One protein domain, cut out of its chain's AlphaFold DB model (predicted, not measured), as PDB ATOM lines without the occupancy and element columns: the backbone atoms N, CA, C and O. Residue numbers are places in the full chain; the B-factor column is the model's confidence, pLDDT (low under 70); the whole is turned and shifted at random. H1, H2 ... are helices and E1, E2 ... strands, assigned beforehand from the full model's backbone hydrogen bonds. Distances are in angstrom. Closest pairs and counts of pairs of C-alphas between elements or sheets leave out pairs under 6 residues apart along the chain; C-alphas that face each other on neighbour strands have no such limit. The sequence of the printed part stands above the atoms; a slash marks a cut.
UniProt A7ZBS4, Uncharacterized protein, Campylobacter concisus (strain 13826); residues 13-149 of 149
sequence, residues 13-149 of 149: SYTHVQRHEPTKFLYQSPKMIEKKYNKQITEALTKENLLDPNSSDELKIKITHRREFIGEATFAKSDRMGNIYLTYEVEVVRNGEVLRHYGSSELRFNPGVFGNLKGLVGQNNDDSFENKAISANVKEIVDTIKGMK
ATOM      1  N   SER A  13     -21.654  69.832  18.929       98.50
ATOM      2  CA  SER A  13     -22.311  70.264  20.160       98.50
ATOM      3  C   SER A  13     -22.902  71.656  19.938       98.50
ATOM      4  O   SER A  13     -22.198  72.571  19.507       98.50
ATOM      5  N   TYR A  14     -24.197  71.825  20.195       98.56
ATOM      6  CA  TYR A  14     -24.918  73.055  19.879       98.56
ATOM      7  C   TYR A  14     -25.527  73.704  21.119       98.56
ATOM      8  O   TYR A  14     -26.246  73.067  21.885       98.56
ATOM      9  N   THR A  15     -25.277  75.001  21.281       98.50
ATOM     10  CA  THR A  15     -25.906  75.848  22.297       98.50
ATOM     11  C   THR A  15     -26.695  76.956  21.615       98.50
ATOM     12  O   THR A  15     -26.153  77.713  20.808       98.50
ATOM     13  N   HIS A  16     -27.976  77.080  21.964       97.81
ATOM     14  CA  HIS A  16     -28.818  78.190  21.529       97.81
ATOM     15  C   HIS A  16     -29.012  79.181  22.672       97.81
ATOM     16  O   HIS A  16     -29.398  78.785  23.771       97.81
ATOM     17  N   VAL A  17     -28.780  80.465  22.407       96.50
ATOM     18  CA  VAL A  17     -28.973  81.537  23.387       96.50
ATOM     19  C   VAL A  17     -30.046  82.490  22.883       96.50
ATOM     20  O   VAL A  17     -29.896  83.122  21.837       96.50
ATOM     21  N   GLN A  18     -31.114  82.612  23.660       92.88
ATOM     22  CA  GLN A  18     -32.239  83.497  23.400       92.88
ATOM     23  C   GLN A  18     -32.757  84.011  24.747       92.88
ATOM     24  O   GLN A  18     -32.992  83.218  25.657       92.88
ATOM     25  N   ARG A  19     -32.880  85.334  24.909       89.25
ATOM     26  CA  ARG A  19     -33.355  85.951  26.169       89.25
ATOM     27  C   ARG A  19     -34.781  86.489  26.089       89.25
ATOM     28  O   ARG A  19     -35.328  86.934  27.098       89.25
ATOM     29  N   HIS A  20     -35.356  86.500  24.893       88.19
ATOM     30  CA  HIS A  20     -36.711  86.954  24.622       88.19
ATOM     31  C   HIS A  20     -37.439  85.881  23.825       88.19
ATOM     32  O   HIS A  20     -36.920  85.426  22.811       88.19
ATOM     33  N   GLU A  21     -38.625  85.498  24.286       88.69
ATOM     34  CA  GLU A  21     -39.483  84.546  23.587       88.69
ATOM     35  C   GLU A  21     -40.496  85.324  22.735       88.69
ATOM     36  O   GLU A  21     -41.387  85.976  23.290       88.69
ATOM     37  N   PRO A  22     -40.357  85.319  21.397       88.06
ATOM     38  CA  PRO A  22     -41.243  86.068  20.520       88.06
ATOM     39  C   PRO A  22     -42.649  85.457  20.510       88.06
ATOM     40  O   PRO A  22     -42.823  84.244  20.433       88.06
ATOM     41  N   THR A  23     -43.668  86.314  20.544       87.81
ATOM     42  CA  THR A  23     -45.090  85.919  20.579       87.81
ATOM     43  C   THR A  23     -45.810  86.132  19.247       87.81
ATOM     44  O   THR A  23     -46.804  85.467  18.962       87.81
ATOM     45  N   LYS A  24     -45.318  87.060  18.416       85.75
ATOM     46  CA  LYS A  24     -45.941  87.494  17.154       85.75
ATOM     47  C   LYS A  24     -45.272  86.924  15.907       85.75
ATOM     48  O   LYS A  24     -45.887  86.929  14.845       85.75
ATOM     49  N   PHE A  25     -44.029  86.466  16.019       83.69
ATOM     50  CA  PHE A  25     -43.255  85.906  14.912       83.69
ATOM     51  C   PHE A  25     -42.775  84.508  15.276       83.69
ATOM     52  O   PHE A  25     -42.300  84.277  16.386       83.69
ATOM     53  N   LEU A  26     -42.881  83.586  14.320       85.50
ATOM     54  CA  LEU A  26     -42.338  82.244  14.451       85.50
ATOM     55  C   LEU A  26     -40.943  82.214  13.830       85.50
ATOM     56  O   LEU A  26     -40.788  82.491  12.644       85.50
ATOM     57  N   TYR A  27     -39.950  81.853  14.634       89.94
ATOM     58  CA  TYR A  27     -38.578  81.639  14.180       89.94
ATOM     59  C   TYR A  27     -38.237  80.157  14.196       89.94
ATOM     60  O   TYR A  27     -38.918  79.348  14.834       89.94
ATOM     61  N   GLN A  28     -37.140  79.791  13.531       92.25
ATOM     62  CA  GLN A  28     -36.671  78.411  13.550       92.25
ATOM     63  C   GLN A  28     -36.443  77.943  14.989       92.25
ATOM     64  O   GLN A  28     -35.865  78.662  15.805       92.25
ATOM     65  N   SER A  29     -36.865  76.727  15.317       94.19
ATOM     66  CA  SER A  29     -36.570  76.162  16.629       94.19
ATOM     67  C   SER A  29     -35.070  75.858  16.758       94.19
ATOM     68  O   SER A  29     -34.417  75.567  15.747       94.19
ATOM     69  N   PRO A  30     -34.515  75.839  17.984       96.31
ATOM     70  CA  PRO A  30     -33.118  75.472  18.219       96.31
ATOM     71  C   PRO A  30     -32.714  74.158  17.531       96.31
ATOM     72  O   PRO A  30     -31.679  74.095  16.874       96.31
ATOM     73  N   LYS A  31     -33.590  73.145  17.577       97.12
ATOM     74  CA  LYS A  31     -33.383  71.838  16.933       97.12
ATOM     75  C   LYS A  31     -33.312  71.923  15.404       97.12
ATOM     76  O   LYS A  31     -32.572  71.168  14.775       97.12
ATOM     77  N   MET A  32     -34.081  72.818  14.777       96.50
ATOM     78  CA  MET A  32     -34.002  73.023  13.325       96.50
ATOM     79  C   MET A  32     -32.686  73.689  12.924       96.50
ATOM     80  O   MET A  32     -32.089  73.284  11.927       96.50
ATOM     81  N   ILE A  33     -32.205  74.652  13.714       97.12
ATOM     82  CA  ILE A  33     -30.911  75.311  13.485       97.12
ATOM     83  C   ILE A  33     -29.762  74.312  13.639       97.12
ATOM     84  O   ILE A  33     -28.917  74.209  12.753       97.12
ATOM     85  N   GLU A  34     -29.760  73.526  14.716       98.50
ATOM     86  CA  GLU A  34     -28.767  72.472  14.953       98.50
ATOM     87  C   GLU A  34     -28.717  71.468  13.794       98.50
ATOM     88  O   GLU A  34     -27.645  71.148  13.273       98.50
ATOM     89  N   LYS A  35     -29.886  71.008  13.327       98.25
ATOM     90  CA  LYS A  35     -29.983  70.107  12.173       98.25
ATOM     91  C   LYS A  35     -29.400  70.743  10.909       98.25
ATOM     92  O   LYS A  35     -28.751  70.049  10.127       98.25
ATOM     93  N   LYS A  36     -29.618  72.046  10.695       97.75
ATOM     94  CA  LYS A  36     -29.048  72.781   9.556       97.75
ATOM     95  C   LYS A  36     -27.531  72.893   9.649       97.75
ATOM     96  O   LYS A  36     -26.878  72.657   8.636       97.75
ATOM     97  N   TYR A  37     -26.982  73.186  10.826       98.50
ATOM     98  CA  TYR A  37     -25.533  73.187  11.028       98.50
ATOM     99  C   TYR A  37     -24.923  71.819  10.735       98.50
ATOM    100  O   TYR A  37     -24.042  71.732   9.885       98.50
ATOM    101  N   ASN A  38     -25.426  70.753  11.365       98.56
ATOM    102  CA  ASN A  38     -24.929  69.395  11.134       98.56
ATOM    103  C   ASN A  38     -24.980  69.019   9.648       98.56
ATOM    104  O   ASN A  38     -23.998  68.521   9.107       98.56
ATOM    105  N   LYS A  39     -26.096  69.308   8.965       98.50
ATOM    106  CA  LYS A  39     -26.226  69.048   7.527       98.50
ATOM    107  C   LYS A  39     -25.166  69.799   6.713       98.50
ATOM    108  O   LYS A  39     -24.424  69.165   5.969       98.50
ATOM    109  N   GLN A  40     -25.086  71.124   6.857       98.44
ATOM    110  CA  GLN A  40     -24.187  71.947   6.041       98.44
ATOM    111  C   GLN A  40     -22.706  71.668   6.336       98.44
ATOM    112  O   GLN A  40     -21.903  71.646   5.407       98.44
ATOM    113  N   ILE A  41     -22.340  71.419   7.598       98.62
ATOM    114  CA  ILE A  41     -20.967  71.055   7.978       98.62
ATOM    115  C   ILE A  41     -20.598  69.708   7.365       98.62
ATOM    116  O   ILE A  41     -19.578  69.617   6.690       98.62
ATOM    117  N   THR A  42     -21.434  68.679   7.523       98.44
ATOM    118  CA  THR A  42     -21.166  67.357   6.940       98.44
ATOM    119  C   THR A  42     -21.029  67.427   5.421       98.44
ATOM    120  O   THR A  42     -20.080  66.868   4.869       98.44
ATOM    121  N   GLU A  43     -21.925  68.142   4.735       98.44
ATOM    122  CA  GLU A  43     -21.855  68.344   3.281       98.44
ATOM    123  C   GLU A  43     -20.554  69.053   2.868       98.44
ATOM    124  O   GLU A  43     -19.875  68.607   1.941       98.44
ATOM    125  N   ALA A  44     -20.164  70.115   3.578       98.00
ATOM    126  CA  ALA A  44     -18.948  70.865   3.284       98.00
ATOM    127  C   ALA A  44     -17.672  70.049   3.558       98.00
ATOM    128  O   ALA A  44     -16.792  69.989   2.702       98.00
ATOM    129  N   LEU A  45     -17.584  69.350   4.693       97.75
ATOM    130  CA  LEU A  45     -16.444  68.484   5.017       97.75
ATOM    131  C   LEU A  45     -16.319  67.308   4.039       97.75
ATOM    132  O   LEU A  45     -15.207  66.937   3.661       97.75
ATOM    133  N   THR A  46     -17.447  66.751   3.590       97.56
ATOM    134  CA  THR A  46     -17.473  65.709   2.551       97.56
ATOM    135  C   THR A  46     -16.935  66.251   1.230       97.56
ATOM    136  O   THR A  46     -16.062  65.634   0.622       97.56
ATOM    137  N   LYS A  47     -17.410  67.428   0.801       97.62
ATOM    138  CA  LYS A  47     -16.969  68.083  -0.439       97.62
ATOM    139  C   LYS A  47     -15.468  68.381  -0.438       97.62
ATOM    140  O   LYS A  47     -14.812  68.209  -1.459       97.62
ATOM    141  N   GLU A  48     -14.926  68.787   0.704       96.19
ATOM    142  CA  GLU A  48     -13.495  69.057   0.886       96.19
ATOM    143  C   GLU A  48     -12.664  67.778   1.132       96.19
ATOM    144  O   GLU A  48     -11.461  67.860   1.388       96.19
ATOM    145  N   ASN A  49     -13.277  66.586   1.057       96.44
ATOM    146  CA  ASN A  49     -12.637  65.286   1.290       96.44
ATOM    147  C   ASN A  49     -11.920  65.207   2.657       96.44
ATOM    148  O   ASN A  49     -10.816  64.667   2.779       96.44
ATOM    149  N   LEU A  50     -12.543  65.775   3.692       96.25
ATOM    150  CA  LEU A  50     -11.996  65.862   5.048       96.25
ATOM    151  C   LEU A  50     -12.468  64.743   5.975       96.25
ATOM    152  O   LEU A  50     -11.946  64.638   7.079       96.25
ATOM    153  N   LEU A  51     -13.431  63.922   5.550       97.31
ATOM    154  CA  LEU A  51     -14.039  62.893   6.391       97.31
ATOM    155  C   LEU A  51     -13.488  61.494   6.103       97.31
ATOM    156  O   LEU A  51     -13.327  61.095   4.947       97.31
ATOM    157  N   ASP A  52     -13.246  60.752   7.178       96.88
ATOM    158  CA  ASP A  52     -13.011  59.310   7.186       96.88
ATOM    159  C   ASP A  52     -13.586  58.718   8.487       96.88
ATOM    160  O   ASP A  52     -13.064  59.013   9.566       96.88
ATOM    161  N   PRO A  53     -14.649  57.891   8.419       94.81
ATOM    162  CA  PRO A  53     -15.239  57.250   9.595       94.81
ATOM    163  C   PRO A  53     -14.264  56.379  10.398       94.81
ATOM    164  O   PRO A  53     -14.500  56.162  11.585       94.81
ATOM    165  N   ASN A  54     -13.185  55.894   9.773       95.38
ATOM    166  CA  ASN A  54     -12.162  55.064  10.413       95.38
ATOM    167  C   ASN A  54     -10.958  55.877  10.914       95.38
ATOM    168  O   ASN A  54      -9.978  55.292  11.382       95.38
ATOM    169  N   SER A  55     -10.993  57.211  10.807       95.56
ATOM    170  CA  SER A  55      -9.905  58.043  11.312       95.56
ATOM    171  C   SER A  55      -9.782  57.920  12.829       95.56
ATOM    172  O   SER A  55     -10.774  57.912  13.556       95.56
ATOM    173  N   SER A  56      -8.536  57.879  13.302       94.56
ATOM    174  CA  SER A  56      -8.219  57.997  14.729       94.56
ATOM    175  C   SER A  56      -8.300  59.440  15.240       94.56
ATOM    176  O   SER A  56      -8.312  59.648  16.451       94.56
ATOM    177  N   ASP A  57      -8.361  60.421  14.333       96.88
ATOM    178  CA  ASP A  57      -8.548  61.830  14.662       96.88
ATOM    179  C   ASP A  57     -10.036  62.177  14.652       96.88
ATOM    180  O   ASP A  57     -10.671  62.247  13.597       96.88
ATOM    181  N   GLU A  58     -10.588  62.425  15.832       97.69
ATOM    182  CA  GLU A  58     -11.954  62.890  16.029       97.69
ATOM    183  C   GLU A  58     -12.018  64.410  15.918       97.69
ATOM    184  O   GLU A  58     -11.314  65.138  16.620       97.69
ATOM    185  N   LEU A  59     -12.904  64.898  15.059       98.12
ATOM    186  CA  LEU A  59     -13.222  66.310  14.947       98.12
ATOM    187  C   LEU A  59     -14.402  66.638  15.861       98.12
ATOM    188  O   LEU A  59     -15.519  66.167  15.639       98.12
ATOM    189  N   LYS A  60     -14.164  67.484  16.863       98.44
ATOM    190  CA  LYS A  60     -15.200  68.005  17.759       98.44
ATOM    191  C   LYS A  60     -15.446  69.467  17.436       98.44
ATOM    192  O   LYS A  60     -14.518  70.268  17.413       98.44
ATOM    193  N   ILE A  61     -16.704  69.812  17.185       98.69
ATOM    194  CA  ILE A  61     -17.117  71.179  16.864       98.69
ATOM    195  C   ILE A  61     -18.177  71.598  17.874       98.69
ATOM    196  O   ILE A  61     -19.201  70.925  18.005       98.69
ATOM    197  N   LYS A  62     -17.954  72.710  18.569       98.69
ATOM    198  CA  LYS A  62     -18.968  73.349  19.417       98.69
ATOM    199  C   LYS A  62     -19.421  74.639  18.757       98.69
ATOM    200  O   LYS A  62     -18.590  75.387  18.256       98.69
ATOM    201  N   ILE A  63     -20.721  74.913  18.766       98.56
ATOM    202  CA  ILE A  63     -21.294  76.141  18.211       98.56
ATOM    203  C   ILE A  63     -22.234  76.759  19.235       98.56
ATOM    204  O   ILE A  63     -23.172  76.111  19.698       98.56
ATOM    205  N   THR A  64     -22.022  78.039  19.524       98.50
ATOM    206  CA  THR A  64     -22.990  78.884  20.223       98.50
ATOM    207  C   THR A  64     -23.653  79.805  19.211       98.50
ATOM    208  O   THR A  64     -22.987  80.591  18.539       98.50
ATOM    209  N   HIS A  65     -24.975  79.700  19.096       97.75
ATOM    210  CA  HIS A  65     -25.800  80.556  18.253       97.75
ATOM    211  C   HIS A  65     -26.700  81.401  19.145       97.75
ATOM    212  O   HIS A  65     -27.622  80.882  19.780       97.75
ATOM    213  N   ARG A  66     -26.464  82.710  19.160       96.00
ATOM    214  CA  ARG A  66     -27.253  83.657  19.938       96.00
ATOM    215  C   ARG A  66     -28.121  84.519  19.036       96.00
ATOM    216  O   ARG A  66     -27.607  85.214  18.160       96.00
ATOM    217  N   ARG A  67     -29.421  84.533  19.316       93.38
ATOM    218  CA  ARG A  67     -30.350  85.524  18.771       93.38
ATOM    219  C   ARG A  67     -30.455  86.696  19.727       93.38
ATOM    220  O   ARG A  67     -30.657  86.505  20.924       93.38
ATOM    221  N   GLU A  68     -30.344  87.892  19.178       91.56
ATOM    222  CA  GLU A  68     -30.707  89.124  19.858       91.56
ATOM    223  C   GLU A  68     -31.955  89.703  19.208       91.56
ATOM    224  O   GLU A  68     -32.052  89.798  17.982       91.56
ATOM    225  N   PHE A  69     -32.903  90.113  20.036       89.44
ATOM    226  CA  PHE A  69     -34.128  90.765  19.598       89.44
ATOM    227  C   PHE A  69     -34.007  92.288  19.703       89.44
ATOM    228  O   PHE A  69     -33.285  92.827  20.547       89.44
ATOM    229  N   ILE A  70     -34.697  93.020  18.824       86.81
ATOM    230  CA  ILE A  70     -34.642  94.487  18.835       86.81
ATOM    231  C   ILE A  70     -35.143  94.997  20.191       86.81
ATOM    232  O   ILE A  70     -36.225  94.634  20.652       86.81
ATOM    233  N   GLY A  71     -34.346  95.858  20.827       83.94
ATOM    234  CA  GLY A  71     -34.681  96.435  22.126       83.94
ATOM    235  C   GLY A  71     -34.509  95.478  23.307       83.94
ATOM    236  O   GLY A  71     -34.970  95.817  24.392       83.94
ATOM    237  N   GLU A  72     -33.840  94.326  23.148       82.25
ATOM    238  CA  GLU A  72     -33.617  93.341  24.226       82.25
ATOM    239  C   GLU A  72     -32.925  93.938  25.468       82.25
ATOM    240  O   GLU A  72     -33.244  93.553  26.591       82.25
ATOM    241  N   ALA A  73     -32.044  94.928  25.278       80.62
ATOM    242  CA  ALA A  73     -31.385  95.681  26.352       80.62
ATOM    243  C   ALA A  73     -32.251  96.809  26.959       80.62
ATOM    244  O   ALA A  73     -31.773  97.586  27.782       80.62
ATOM    245  N   THR A  74     -33.510  96.938  26.540       81.31
ATOM    246  CA  THR A  74     -34.417  98.026  26.929       81.31
ATOM    247  C   THR A  74     -35.759  97.476  27.421       81.31
ATOM    248  O   THR A  74     -36.056  96.290  27.283       81.31
ATOM    249  N   PHE A  75     -36.608  98.346  27.976       77.69
ATOM    250  CA  PHE A  75     -37.980  97.979  28.348       77.69
ATOM    251  C   PHE A  75     -38.893  97.763  27.124       77.69
ATOM    252  O   PHE A  75     -39.903  97.070  27.224       77.69
ATOM    253  N   ALA A  76     -38.541  98.324  25.963       77.44
ATOM    254  CA  ALA A  76     -39.312  98.238  24.726       77.44
ATOM    255  C   ALA A  76     -38.834  97.063  23.855       77.44
ATOM    256  O   ALA A  76     -38.280  97.252  22.770       77.44
ATOM    257  N   LYS A  77     -39.029  95.834  24.349       80.56
ATOM    258  CA  LYS A  77     -38.648  94.610  23.629       80.56
ATOM    259  C   LYS A  77     -39.551  94.385  22.417       80.56
ATOM    260  O   LYS A  77     -40.771  94.531  22.496       80.56
ATOM    261  N   SER A  78     -38.948  94.007  21.298       85.25
ATOM    262  CA  SER A  78     -39.643  93.645  20.067       85.25
ATOM    263  C   SER A  78     -39.470  92.163  19.779       85.25
ATOM    264  O   SER A  78     -38.384  91.624  19.938       85.25
ATOM    265  N   ASP A  79     -40.499  91.527  19.229       86.56
ATOM    266  CA  ASP A  79     -40.396  90.155  18.724       86.56
ATOM    267  C   ASP A  79     -39.586  90.063  17.422       86.56
ATOM    268  O   ASP A  79     -39.407  88.973  16.896       86.56
ATOM    269  N   ARG A  80     -39.107  91.189  16.876       85.88
ATOM    270  CA  ARG A  80     -38.277  91.210  15.671       85.88
ATOM    271  C   ARG A  80     -36.828  90.878  16.006       85.88
ATOM    272  O   ARG A  80     -36.202  91.569  16.809       85.88
ATOM    273  N   MET A  81     -36.288  89.871  15.327       86.00
ATOM    274  CA  MET A  81     -34.866  89.541  15.376       86.00
ATOM    275  C   MET A  81     -34.014  90.738  14.932       86.00
ATOM    276  O   MET A  81     -34.223  91.307  13.858       86.00
ATOM    277  N   GLY A  82     -33.072  91.117  15.790       85.62
ATOM    278  CA  GLY A  82     -32.052  92.125  15.545       85.62
ATOM    279  C   GLY A  82     -30.774  91.470  15.033       85.62
ATOM    280  O   GLY A  82     -30.638  91.209  13.840       85.62
ATOM    281  N   ASN A  83     -29.827  91.211  15.933       89.50
ATOM    282  CA  ASN A  83     -28.529  90.635  15.584       89.50
ATOM    283  C   ASN A  83     -28.486  89.125  15.827       89.50
ATOM    284  O   ASN A  83     -29.195  88.590  16.676       89.50
ATOM    285  N   ILE A  84     -27.593  88.447  15.108       92.81
ATOM    286  CA  ILE A  84     -27.162  87.088  15.433       92.81
ATOM    287  C   ILE A  84     -25.691  87.163  15.825       92.81
ATOM    288  O   ILE A  84     -24.893  87.765  15.103       92.81
ATOM    289  N   TYR A  85     -25.348  86.558  16.956       94.62
ATOM    290  CA  TYR A  85     -23.972  86.406  17.413       94.62
ATOM    291  C   TYR A  85     -23.589  84.932  17.402       94.62
ATOM    292  O   TYR A  85     -24.399  84.060  17.730       94.62
ATOM    293  N   LEU A  86     -22.364  84.658  16.978       96.88
ATOM    294  CA  LEU A  86     -21.873  83.323  16.693       96.88
ATOM    295  C   LEU A  86     -20.512  83.134  17.347       96.88
ATOM    296  O   LEU A  86     -19.622  83.962  17.177       96.88
ATOM    297  N   THR A  87     -20.352  82.018  18.043       97.50
ATOM    298  CA  THR A  87     -19.055  81.556  18.539       97.50
ATOM    299  C   THR A  87     -18.905  80.092  18.171       97.50
ATOM    300  O   THR A  87     -19.892  79.347  18.202       97.50
ATOM    301  N   TYR A  88     -17.695  79.655  17.845       98.25
ATOM    302  CA  TYR A  88     -17.406  78.245  17.641       98.25
ATOM    303  C   TYR A  88     -16.058  77.840  18.226       98.25
ATOM    304  O   TYR A  88     -15.127  78.635  18.325       98.25
ATOM    305  N   GLU A  89     -15.963  76.565  18.574       98.44
ATOM    306  CA  GLU A  89     -14.712  75.902  18.922       98.44
ATOM    307  C   GLU A  89     -14.540  74.682  18.027       98.44
ATOM    308  O   GLU A  89     -15.505  73.966  17.742       98.44
ATOM    309  N   VAL A  90     -13.306  74.442  17.601       98.25
ATOM    310  CA  VAL A  90     -12.906  73.254  16.854       98.25
ATOM    311  C   VAL A  90     -11.755  72.592  17.590       98.25
ATOM    312  O   VAL A  90     -10.749  73.233  17.897       98.25
ATOM    313  N   GLU A  91     -11.882  71.295  17.829       98.12
ATOM    314  CA  GLU A  91     -10.834  70.464  18.405       98.12
ATOM    315  C   GLU A  91     -10.597  69.238  17.530       98.12
ATOM    316  O   GLU A  91     -11.542  68.612  17.043       98.12
ATOM    317  N   VAL A  92      -9.326  68.877  17.367       97.50
ATOM    318  CA  VAL A  92      -8.927  67.573  16.835       97.50
ATOM    319  C   VAL A  92      -8.421  66.744  18.001       97.50
ATOM    320  O   VAL A  92      -7.451  67.132  18.653       97.50
ATOM    321  N   VAL A  93      -9.074  65.619  18.264       97.06
ATOM    322  CA  VAL A  93      -8.822  64.766  19.426       97.06
ATOM    323  C   VAL A  93      -8.388  63.380  18.968       97.06
ATOM    324  O   VAL A  93      -9.023  62.795  18.099       97.06
ATOM    325  N   ARG A  94      -7.342  62.821  19.575       96.25
ATOM    326  CA  ARG A  94      -6.911  61.433  19.349       96.25
ATOM    327  C   ARG A  94      -6.735  60.748  20.692       96.25
ATOM    328  O   ARG A  94      -5.990  61.238  21.532       96.25
ATOM    329  N   ASN A  95      -7.416  59.623  20.904       93.62
ATOM    330  CA  ASN A  95      -7.350  58.854  22.157       93.62
ATOM    331  C   ASN A  95      -7.611  59.705  23.422       93.62
ATOM    332  O   ASN A  95      -7.001  59.484  24.464       93.62
ATOM    333  N   GLY A  96      -8.498  60.700  23.323       92.56
ATOM    334  CA  GLY A  96      -8.824  61.621  24.418       92.56
ATOM    335  C   GLY A  96      -7.886  62.826  24.573       92.56
ATOM    336  O   GLY A  96      -8.217  63.736  25.328       92.56
ATOM    337  N   GLU A  97      -6.772  62.888  23.844       95.88
ATOM    338  CA  GLU A  97      -5.846  64.025  23.855       95.88
ATOM    339  C   GLU A  97      -6.203  65.049  22.770       95.88
ATOM    340  O   GLU A  97      -6.442  64.688  21.615       95.88
ATOM    341  N   VAL A  98      -6.208  66.338  23.123       96.75
ATOM    342  CA  VAL A  98      -6.430  67.440  22.177       96.75
ATOM    343  C   VAL A  98      -5.137  67.725  21.410       96.75
ATOM    344  O   VAL A  98      -4.180  68.269  21.953       96.75
ATOM    345  N   LEU A  99      -5.117  67.389  20.121       95.94
ATOM    346  CA  LEU A  99      -3.973  67.606  19.231       95.94
ATOM    347  C   LEU A  99      -3.946  69.013  18.629       95.94
ATOM    348  O   LEU A  99      -2.869  69.546  18.343       95.94
ATOM    349  N   ARG A 100      -5.122  69.584  18.361       96.19
ATOM    350  CA  ARG A 100      -5.321  70.947  17.850       96.19
ATOM    351  C   ARG A 100      -6.564  71.531  18.497       96.19
ATOM    352  O   ARG A 100      -7.536  70.811  18.707       96.19
ATOM    353  N   HIS A 101      -6.529  72.828  18.754       97.00
ATOM    354  CA  HIS A 101      -7.649  73.577  19.293       97.00
ATOM    355  C   HIS A 101      -7.700  74.954  18.637       97.00
ATOM    356  O   HIS A 101      -6.664  75.590  18.429       97.00
ATOM    357  N   TYR A 102      -8.908  75.409  18.340       97.69
ATOM    358  CA  TYR A 102      -9.203  76.783  17.972       97.69
ATOM    359  C   TYR A 102     -10.531  77.188  18.601       97.69
ATOM    360  O   TYR A 102     -11.510  76.448  18.502       97.69
ATOM    361  N   GLY A 103     -10.573  78.382  19.182       96.50
ATOM    362  CA  GLY A 103     -11.798  79.029  19.633       96.50
ATOM    363  C   GLY A 103     -11.947  80.381  18.951       96.50
ATOM    364  O   GLY A 103     -10.990  81.156  18.888       96.50
ATOM    365  N   SER A 104     -13.137  80.672  18.436       94.56
ATOM    366  CA  SER A 104     -13.459  82.007  17.948       94.56
ATOM    367  C   SER A 104     -13.802  82.932  19.121       94.56
ATOM    368  O   SER A 104     -14.299  82.498  20.161       94.56
ATOM    369  N   SER A 105     -13.609  84.238  18.943       91.62
ATOM    370  CA  SER A 105     -14.342  85.223  19.745       91.62
ATOM    371  C   SER A 105     -15.832  85.213  19.369       91.62
ATOM    372  O   SER A 105     -16.212  84.617  18.359       91.62
ATOM    373  N   GLU A 106     -16.681  85.896  20.143       89.44
ATOM    374  CA  GLU A 106     -18.065  86.156  19.721       89.44
ATOM    375  C   GLU A 106     -18.055  87.062  18.479       89.44
ATOM    376  O   GLU A 106     -17.465  88.145  18.480       89.44
ATOM    377  N   LEU A 107     -18.693  86.605  17.404       87.69
ATOM    378  CA  LEU A 107     -18.760  87.288  16.118       87.69
ATOM    379  C   LEU A 107     -20.195  87.722  15.847       87.69
ATOM    380  O   LEU A 107     -21.111  86.903  15.765       87.69
ATOM    381  N   ARG A 108     -20.400  89.025  15.660       89.50
ATOM    382  CA  ARG A 108     -21.681  89.546  15.180       89.50
ATOM    383  C   ARG A 108     -21.807  89.270  13.686       89.50
ATOM    384  O   ARG A 108     -20.991  89.743  12.897       89.50
ATOM    385  N   PHE A 109     -22.868  88.575  13.286       87.38
ATOM    386  CA  PHE A 109     -23.161  88.352  11.878       87.38
ATOM    387  C   PHE A 109     -23.435  89.684  11.168       87.38
ATOM    388  O   PHE A 109     -24.352  90.425  11.529       87.38
ATOM    389  N   ASN A 110     -22.646  89.976  10.134       83.50
ATOM    390  CA  ASN A 110     -22.856  91.114   9.249       83.50
ATOM    391  C   ASN A 110     -23.483  90.621   7.937       83.50
ATOM    392  O   ASN A 110     -22.799  89.986   7.132       83.50
ATOM    393  N   PRO A 111     -24.763  90.919   7.668       71.25
ATOM    394  CA  PRO A 111     -25.458  90.410   6.490       71.25
ATOM    395  C   PRO A 111     -25.120  91.188   5.201       71.25
ATOM    396  O   PRO A 111     -25.721  90.928   4.152       71.25
ATOM    397  N   GLY A 112     -24.213  92.170   5.272       70.25
ATOM    398  CA  GLY A 112     -23.881  93.088   4.185       70.25
ATOM    399  C   GLY A 112     -24.971  94.134   3.911       70.25
ATOM    400  O   GLY A 112     -26.040  94.140   4.524       70.25
ATOM    401  N   VAL A 113     -24.713  95.034   2.953       61.84
ATOM    402  CA  VAL A 113     -25.553  96.219   2.663       61.84
ATOM    403  C   VAL A 113     -27.019  95.857   2.371       61.84
ATOM    404  O   VAL A 113     -27.929  96.450   2.948       61.84
ATOM    405  N   PHE A 114     -27.271  94.839   1.543       57.88
ATOM    406  CA  PHE A 114     -28.634  94.408   1.195       57.88
ATOM    407  C   PHE A 114     -29.376  93.719   2.348       57.88
ATOM    408  O   PHE A 114     -30.601  93.806   2.436       57.88
ATOM    409  N   GLY A 115     -28.657  93.032   3.237       59.53
ATOM    410  CA  GLY A 115     -29.253  92.429   4.427       59.53
ATOM    411  C   GLY A 115     -29.601  93.464   5.494       59.53
ATOM    412  O   GLY A 115     -30.676  93.386   6.088       59.53
ATOM    413  N   ASN A 116     -28.749  94.478   5.662       58.75
ATOM    414  CA  ASN A 116     -29.015  95.616   6.543       58.75
ATOM    415  C   ASN A 116     -30.258  96.395   6.089       58.75
ATOM    416  O   ASN A 116     -31.087  96.759   6.920       58.75
ATOM    417  N   LEU A 117     -30.436  96.580   4.773       56.19
ATOM    418  CA  LEU A 117     -31.617  97.250   4.228       56.19
ATOM    419  C   LEU A 117     -32.910  96.483   4.548       56.19
ATOM    420  O   LEU A 117     -33.861  97.091   5.026       56.19
ATOM    421  N   LYS A 118     -32.934  95.152   4.379       58.47
ATOM    422  CA  LYS A 118     -34.096  94.312   4.740       58.47
ATOM    423  C   LYS A 118     -34.437  94.354   6.233       58.47
ATOM    424  O   LYS A 118     -35.620  94.356   6.578       58.47
ATOM    425  N   GLY A 119     -33.421  94.412   7.097       56.59
ATOM    426  CA  GLY A 119     -33.597  94.604   8.538       56.59
ATOM    427  C   GLY A 119     -34.220  95.963   8.881       56.59
ATOM    428  O   GLY A 119     -35.113  96.028   9.721       56.59
ATOM    429  N   LEU A 120     -33.818  97.027   8.176       55.28
ATOM    430  CA  LEU A 120     -34.349  98.388   8.343       55.28
ATOM    431  C   LEU A 120     -35.789  98.544   7.834       55.28
ATOM    432  O   LEU A 120     -36.605  99.154   8.519       55.28
ATOM    433  N   VAL A 121     -36.132  97.976   6.670       56.69
ATOM    434  CA  VAL A 121     -37.508  98.032   6.127       56.69
ATOM    435  C   VAL A 121     -38.456  96.988   6.733       56.69
ATOM    436  O   VAL A 121     -39.607  96.888   6.315       56.69
ATOM    437  N   GLY A 122     -38.007  96.204   7.722       52.16
ATOM    438  CA  GLY A 122     -38.852  95.228   8.414       52.16
ATOM    439  C   GLY A 122     -39.340  94.078   7.524       52.16
ATOM    440  O   GLY A 122     -40.394  93.515   7.796       52.16
ATOM    441  N   GLN A 123     -38.593  93.737   6.466       50.19
ATOM    442  CA  GLN A 123     -38.958  92.703   5.485       50.19
ATOM    443  C   GLN A 123     -38.281  91.340   5.722       50.19
ATOM    444  O   GLN A 123     -38.333  90.471   4.853       50.19
ATOM    445  N   ASN A 124     -37.654  91.109   6.880       55.41
ATOM    446  CA  ASN A 124     -37.206  89.765   7.268       55.41
ATOM    447  C   ASN A 124     -38.400  88.944   7.791       55.41
ATOM    448  O   ASN A 124     -38.482  88.643   8.978       55.41
ATOM    449  N   ASN A 125     -39.340  88.620   6.900       56.75
ATOM    450  CA  ASN A 125     -40.486  87.752   7.200       56.75
ATOM    451  C   ASN A 125     -40.176  86.261   6.954       56.75
ATOM    452  O   ASN A 125     -41.080  85.433   7.024       56.75
ATOM    453  N   ASP A 126     -38.926  85.917   6.629       71.75
ATOM    454  CA  ASP A 126     -38.474  84.556   6.354       71.75
ATOM    455  C   ASP A 126     -37.183  84.212   7.121       71.75
ATOM    456  O   ASP A 126     -36.479  85.074   7.655       71.75
ATOM    457  N   ASP A 127     -36.834  82.926   7.134       83.38
ATOM    458  CA  ASP A 127     -35.627  82.406   7.789       83.38
ATOM    459  C   ASP A 127     -34.315  82.825   7.089       83.38
ATOM    460  O   ASP A 127     -33.234  82.337   7.434       83.38
ATOM    461  N   SER A 128     -34.361  83.679   6.057       84.88
ATOM    462  CA  SER A 128     -33.209  83.937   5.183       84.88
ATOM    463  C   SER A 128     -32.039  84.589   5.914       84.88
ATOM    464  O   SER A 128     -30.888  84.264   5.623       84.88
ATOM    465  N   PHE A 129     -32.311  85.473   6.877       86.31
ATOM    466  CA  PHE A 129     -31.273  86.135   7.666       86.31
ATOM    467  C   PHE A 129     -30.466  85.127   8.485       86.31
ATOM    468  O   PHE A 129     -29.239  85.091   8.407       86.31
ATOM    469  N   GLU A 130     -31.164  84.249   9.199       90.88
ATOM    470  CA  GLU A 130     -30.543  83.224  10.026       90.88
ATOM    471  C   GLU A 130     -29.860  82.140   9.192       90.88
ATOM    472  O   GLU A 130     -28.752  81.715   9.515       90.88
ATOM    473  N   ASN A 131     -30.463  81.736   8.072       92.50
ATOM    474  CA  ASN A 131     -29.842  80.778   7.161       92.50
ATOM    475  C   ASN A 131     -28.515  81.305   6.596       92.50
ATOM    476  O   ASN A 131     -27.559  80.541   6.490       92.50
ATOM    477  N   LYS A 132     -28.428  82.604   6.278       92.12
ATOM    478  CA  LYS A 132     -27.168  83.225   5.844       92.12
ATOM    479  C   LYS A 132     -26.127  83.251   6.960       92.12
ATOM    480  O   LYS A 132     -24.964  82.972   6.682       92.12
ATOM    481  N   ALA A 133     -26.538  83.544   8.196       93.75
ATOM    482  CA  ALA A 133     -25.647  83.509   9.354       93.75
ATOM    483  C   ALA A 133     -25.059  82.105   9.568       93.75
ATOM    484  O   ALA A 133     -23.847  81.960   9.710       93.75
ATOM    485  N   ILE A 134     -25.903  81.068   9.494       96.06
ATOM    486  CA  ILE A 134     -25.482  79.661   9.562       96.06
ATOM    487  C   ILE A 134     -24.456  79.363   8.465       96.06
ATOM    488  O   ILE A 134     -23.365  78.892   8.769       96.06
ATOM    489  N   SER A 135     -24.766  79.664   7.201       95.69
ATOM    490  CA  SER A 135     -23.865  79.348   6.085       95.69
ATOM    491  C   SER A 135     -22.526  80.087   6.160       95.69
ATOM    492  O   SER A 135     -21.497  79.504   5.821       95.69
ATOM    493  N   ALA A 136     -22.513  81.338   6.632       94.81
ATOM    494  CA  ALA A 136     -21.276  82.082   6.859       94.81
ATOM    495  C   ALA A 136     -20.412  81.420   7.946       94.81
ATOM    496  O   ALA A 136     -19.234  81.162   7.715       94.81
ATOM    497  N   ASN A 137     -21.017  81.054   9.080       97.00
ATOM    498  CA  ASN A 137     -20.313  80.384  10.175       97.00
ATOM    499  C   ASN A 137     -19.761  79.012   9.755       97.00
ATOM    500  O   ASN A 137     -18.620  78.678  10.047       97.00
ATOM    501  N   VAL A 138     -20.548  78.222   9.013       98.12
ATOM    502  CA  VAL A 138     -20.103  76.922   8.483       98.12
ATOM    503  C   VAL A 138     -18.876  77.084   7.594       98.12
ATOM    504  O   VAL A 138     -17.937  76.297   7.706       98.12
ATOM    505  N   LYS A 139     -18.857  78.108   6.736       97.12
ATOM    506  CA  LYS A 139     -17.693  78.399   5.898       97.12
ATOM    507  C   LYS A 139     -16.454  78.688   6.752       97.12
ATOM    508  O   LYS A 139     -15.414  78.091   6.501       97.12
ATOM    509  N   GLU A 140     -16.567  79.549   7.762       96.56
ATOM    510  CA  GLU A 140     -15.447  79.878   8.657       96.56
ATOM    511  C   GLU A 140     -14.938  78.663   9.445       96.56
ATOM    512  O   GLU A 140     -13.728  78.454   9.547       96.56
ATOM    513  N   ILE A 141     -15.847  77.819   9.942       97.94
ATOM    514  CA  ILE A 141     -15.505  76.568  10.631       97.94
ATOM    515  C   ILE A 141     -14.707  75.643   9.701       97.94
ATOM    516  O   ILE A 141     -13.662  75.125  10.091       97.94
ATOM    517  N   VAL A 142     -15.161  75.444   8.461       97.62
ATOM    518  CA  VAL A 142     -14.477  74.559   7.501       97.62
ATOM    519  C   VAL A 142     -13.129  75.133   7.069       97.62
ATOM    520  O   VAL A 142     -12.152  74.386   7.001       97.62
ATOM    521  N   ASP A 143     -13.041  76.443   6.834       96.94
ATOM    522  CA  ASP A 143     -11.776  77.122   6.535       96.94
ATOM    523  C   ASP A 143     -10.774  76.948   7.694       96.94
ATOM    524  O   ASP A 143      -9.607  76.619   7.465       96.94
ATOM    525  N   THR A 144     -11.246  77.050   8.940       96.75
ATOM    526  CA  THR A 144     -10.439  76.785  10.140       96.75
ATOM    527  C   THR A 144      -9.939  75.341  10.174       96.75
ATOM    528  O   THR A 144      -8.744  75.107  10.342       96.75
ATOM    529  N   ILE A 145     -10.816  74.358   9.947       96.62
ATOM    530  CA  ILE A 145     -10.458  72.927   9.936       96.62
ATOM    531  C   ILE A 145      -9.406  72.622   8.863       96.62
ATOM    532  O   ILE A 145      -8.496  71.817   9.086       96.62
ATOM    533  N   LYS A 146      -9.501  73.270   7.699       95.06
ATOM    534  CA  LYS A 146      -8.499  73.154   6.631       95.06
ATOM    535  C   LYS A 146      -7.150  73.730   7.052       95.06
ATOM    536  O   LYS A 146      -6.129  73.139   6.712       95.06
ATOM    537  N   GLY A 147      -7.147  74.831   7.802       93.06
ATOM    538  CA  GLY A 147      -5.938  75.457   8.344       93.06
ATOM    539  C   GLY A 147      -5.271  74.691   9.493       93.06
ATOM    540  O   GLY A 147      -4.122  74.973   9.809       93.06
ATOM    541  N   MET A 148      -5.957  73.722  10.111       89.88
ATOM    542  CA  MET A 148      -5.398  72.904  11.200       89.88
ATOM    543  C   MET A 148      -4.500  71.751  10.737       89.88
ATOM    544  O   MET A 148      -3.844  71.133  11.584       89.88
ATOM    545  N   LYS A 149      -4.522  71.432   9.436       71.81
ATOM    546  CA  LYS A 149      -3.765  70.321   8.851       71.81
ATOM    547  C   LYS A 149      -2.258  70.487   9.001       71.81
ATOM    548  O   LYS A 149      -1.755  71.599   8.745       71.81
TER     549      LYS A 149
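What this domain is: This is residues 13 to 149 of the 149 residues of an uncharacterized protein of Campylobacter concisus (strain 13826) (UniProt A7ZBS4). A long, twisted sheet of four strands has two helices, H1 and H3, packed on one face, and no named helix covers its other face. The long hairpin of E2 and E3 runs along the longest axis, with the shorter E1 and E4 at the sheet's two edges, while the small helix H2 sits near the first residues of H3. The printed part has 137 residues, with three named helices and four named strands in the order E1 H1 E2 E3 E4 H2 H3; the class is mixed, helices and strands. The sheet is mixed, in the order E1 E2 E3 E4, with E1 and E2 parallel and the other neighbours antiparallel. The whole is elongated, 51 by 27 by 23 A, and only just compact, close to loose, with a radius of gyration of the C-alphas of 16.7 A.

How they stand to each other: E2, residues 58 to 69, and E3, residues 81 to 94, form an antiparallel hairpin at 168 degrees, with N 62 and O 89 2.9 A apart, within hydrogen-bond range. E4, residues 97 to 103, forms a hairpin with E3, with N 90 and O 102 at 2.8 A; E2, E3 and E4 are a meander, each strand the antiparallel neighbour of the one before. E1, residues 13 to 17, is parallel to E2, with N 15 and O 63 at 2.9 A. H3, residues 128 to 147, is on the sheet at a height of 9.3 A, over E2 and E3, and runs along the strands, at 25 degrees to E3 on the local plane; its closest C-alphas to E3 are those of Ala 133 and Ile 84, 7.2 A apart. H1, residues 30 to 47, is on the same face at a height of 10.3 A, over E1 and E2, and runs slantwise to the strands, at 42 degrees to E1 on the local plane. E1, H1 and E2 form a strand-helix-strand unit, two parallel strands with a helix between, with a left-handed crossover. H1 and H3 touch, through residues 134 to 142 of H3 alone, at a steep tilt of 42 degrees, the same way; the closest C-alphas are those of Ile 41 and Val 138, 6.0 A apart. H2, residues 112 to 120, is close to H3 but not clearly touching, with the C-alphas of Gly 115 and Phe 129 7.4 A apart. In H1, H2 and H3 every O i to N i+4 pair is within hydrogen-bond range.

Where its parts are: E3 is 39.8 A long and E2 35.8 A, from first to last C-alpha; H3 measures 28.7 A and H1 25.8 A. E1 begins at C-alpha 13 (-22.311, 70.264, 20.160), and H3 ends at C-alpha 147 (-5.938, 75.457, 8.344).

The domain as a whole: The C-alphas of Asn 54 and Phe 75, the two farthest apart, are 53.2 A from each other. The printed part has no cut; the links E1 to H1 and E2 to E3 are long. The mean pLDDT of the printed part is 89.3, and residues 113 to 125 are under 70.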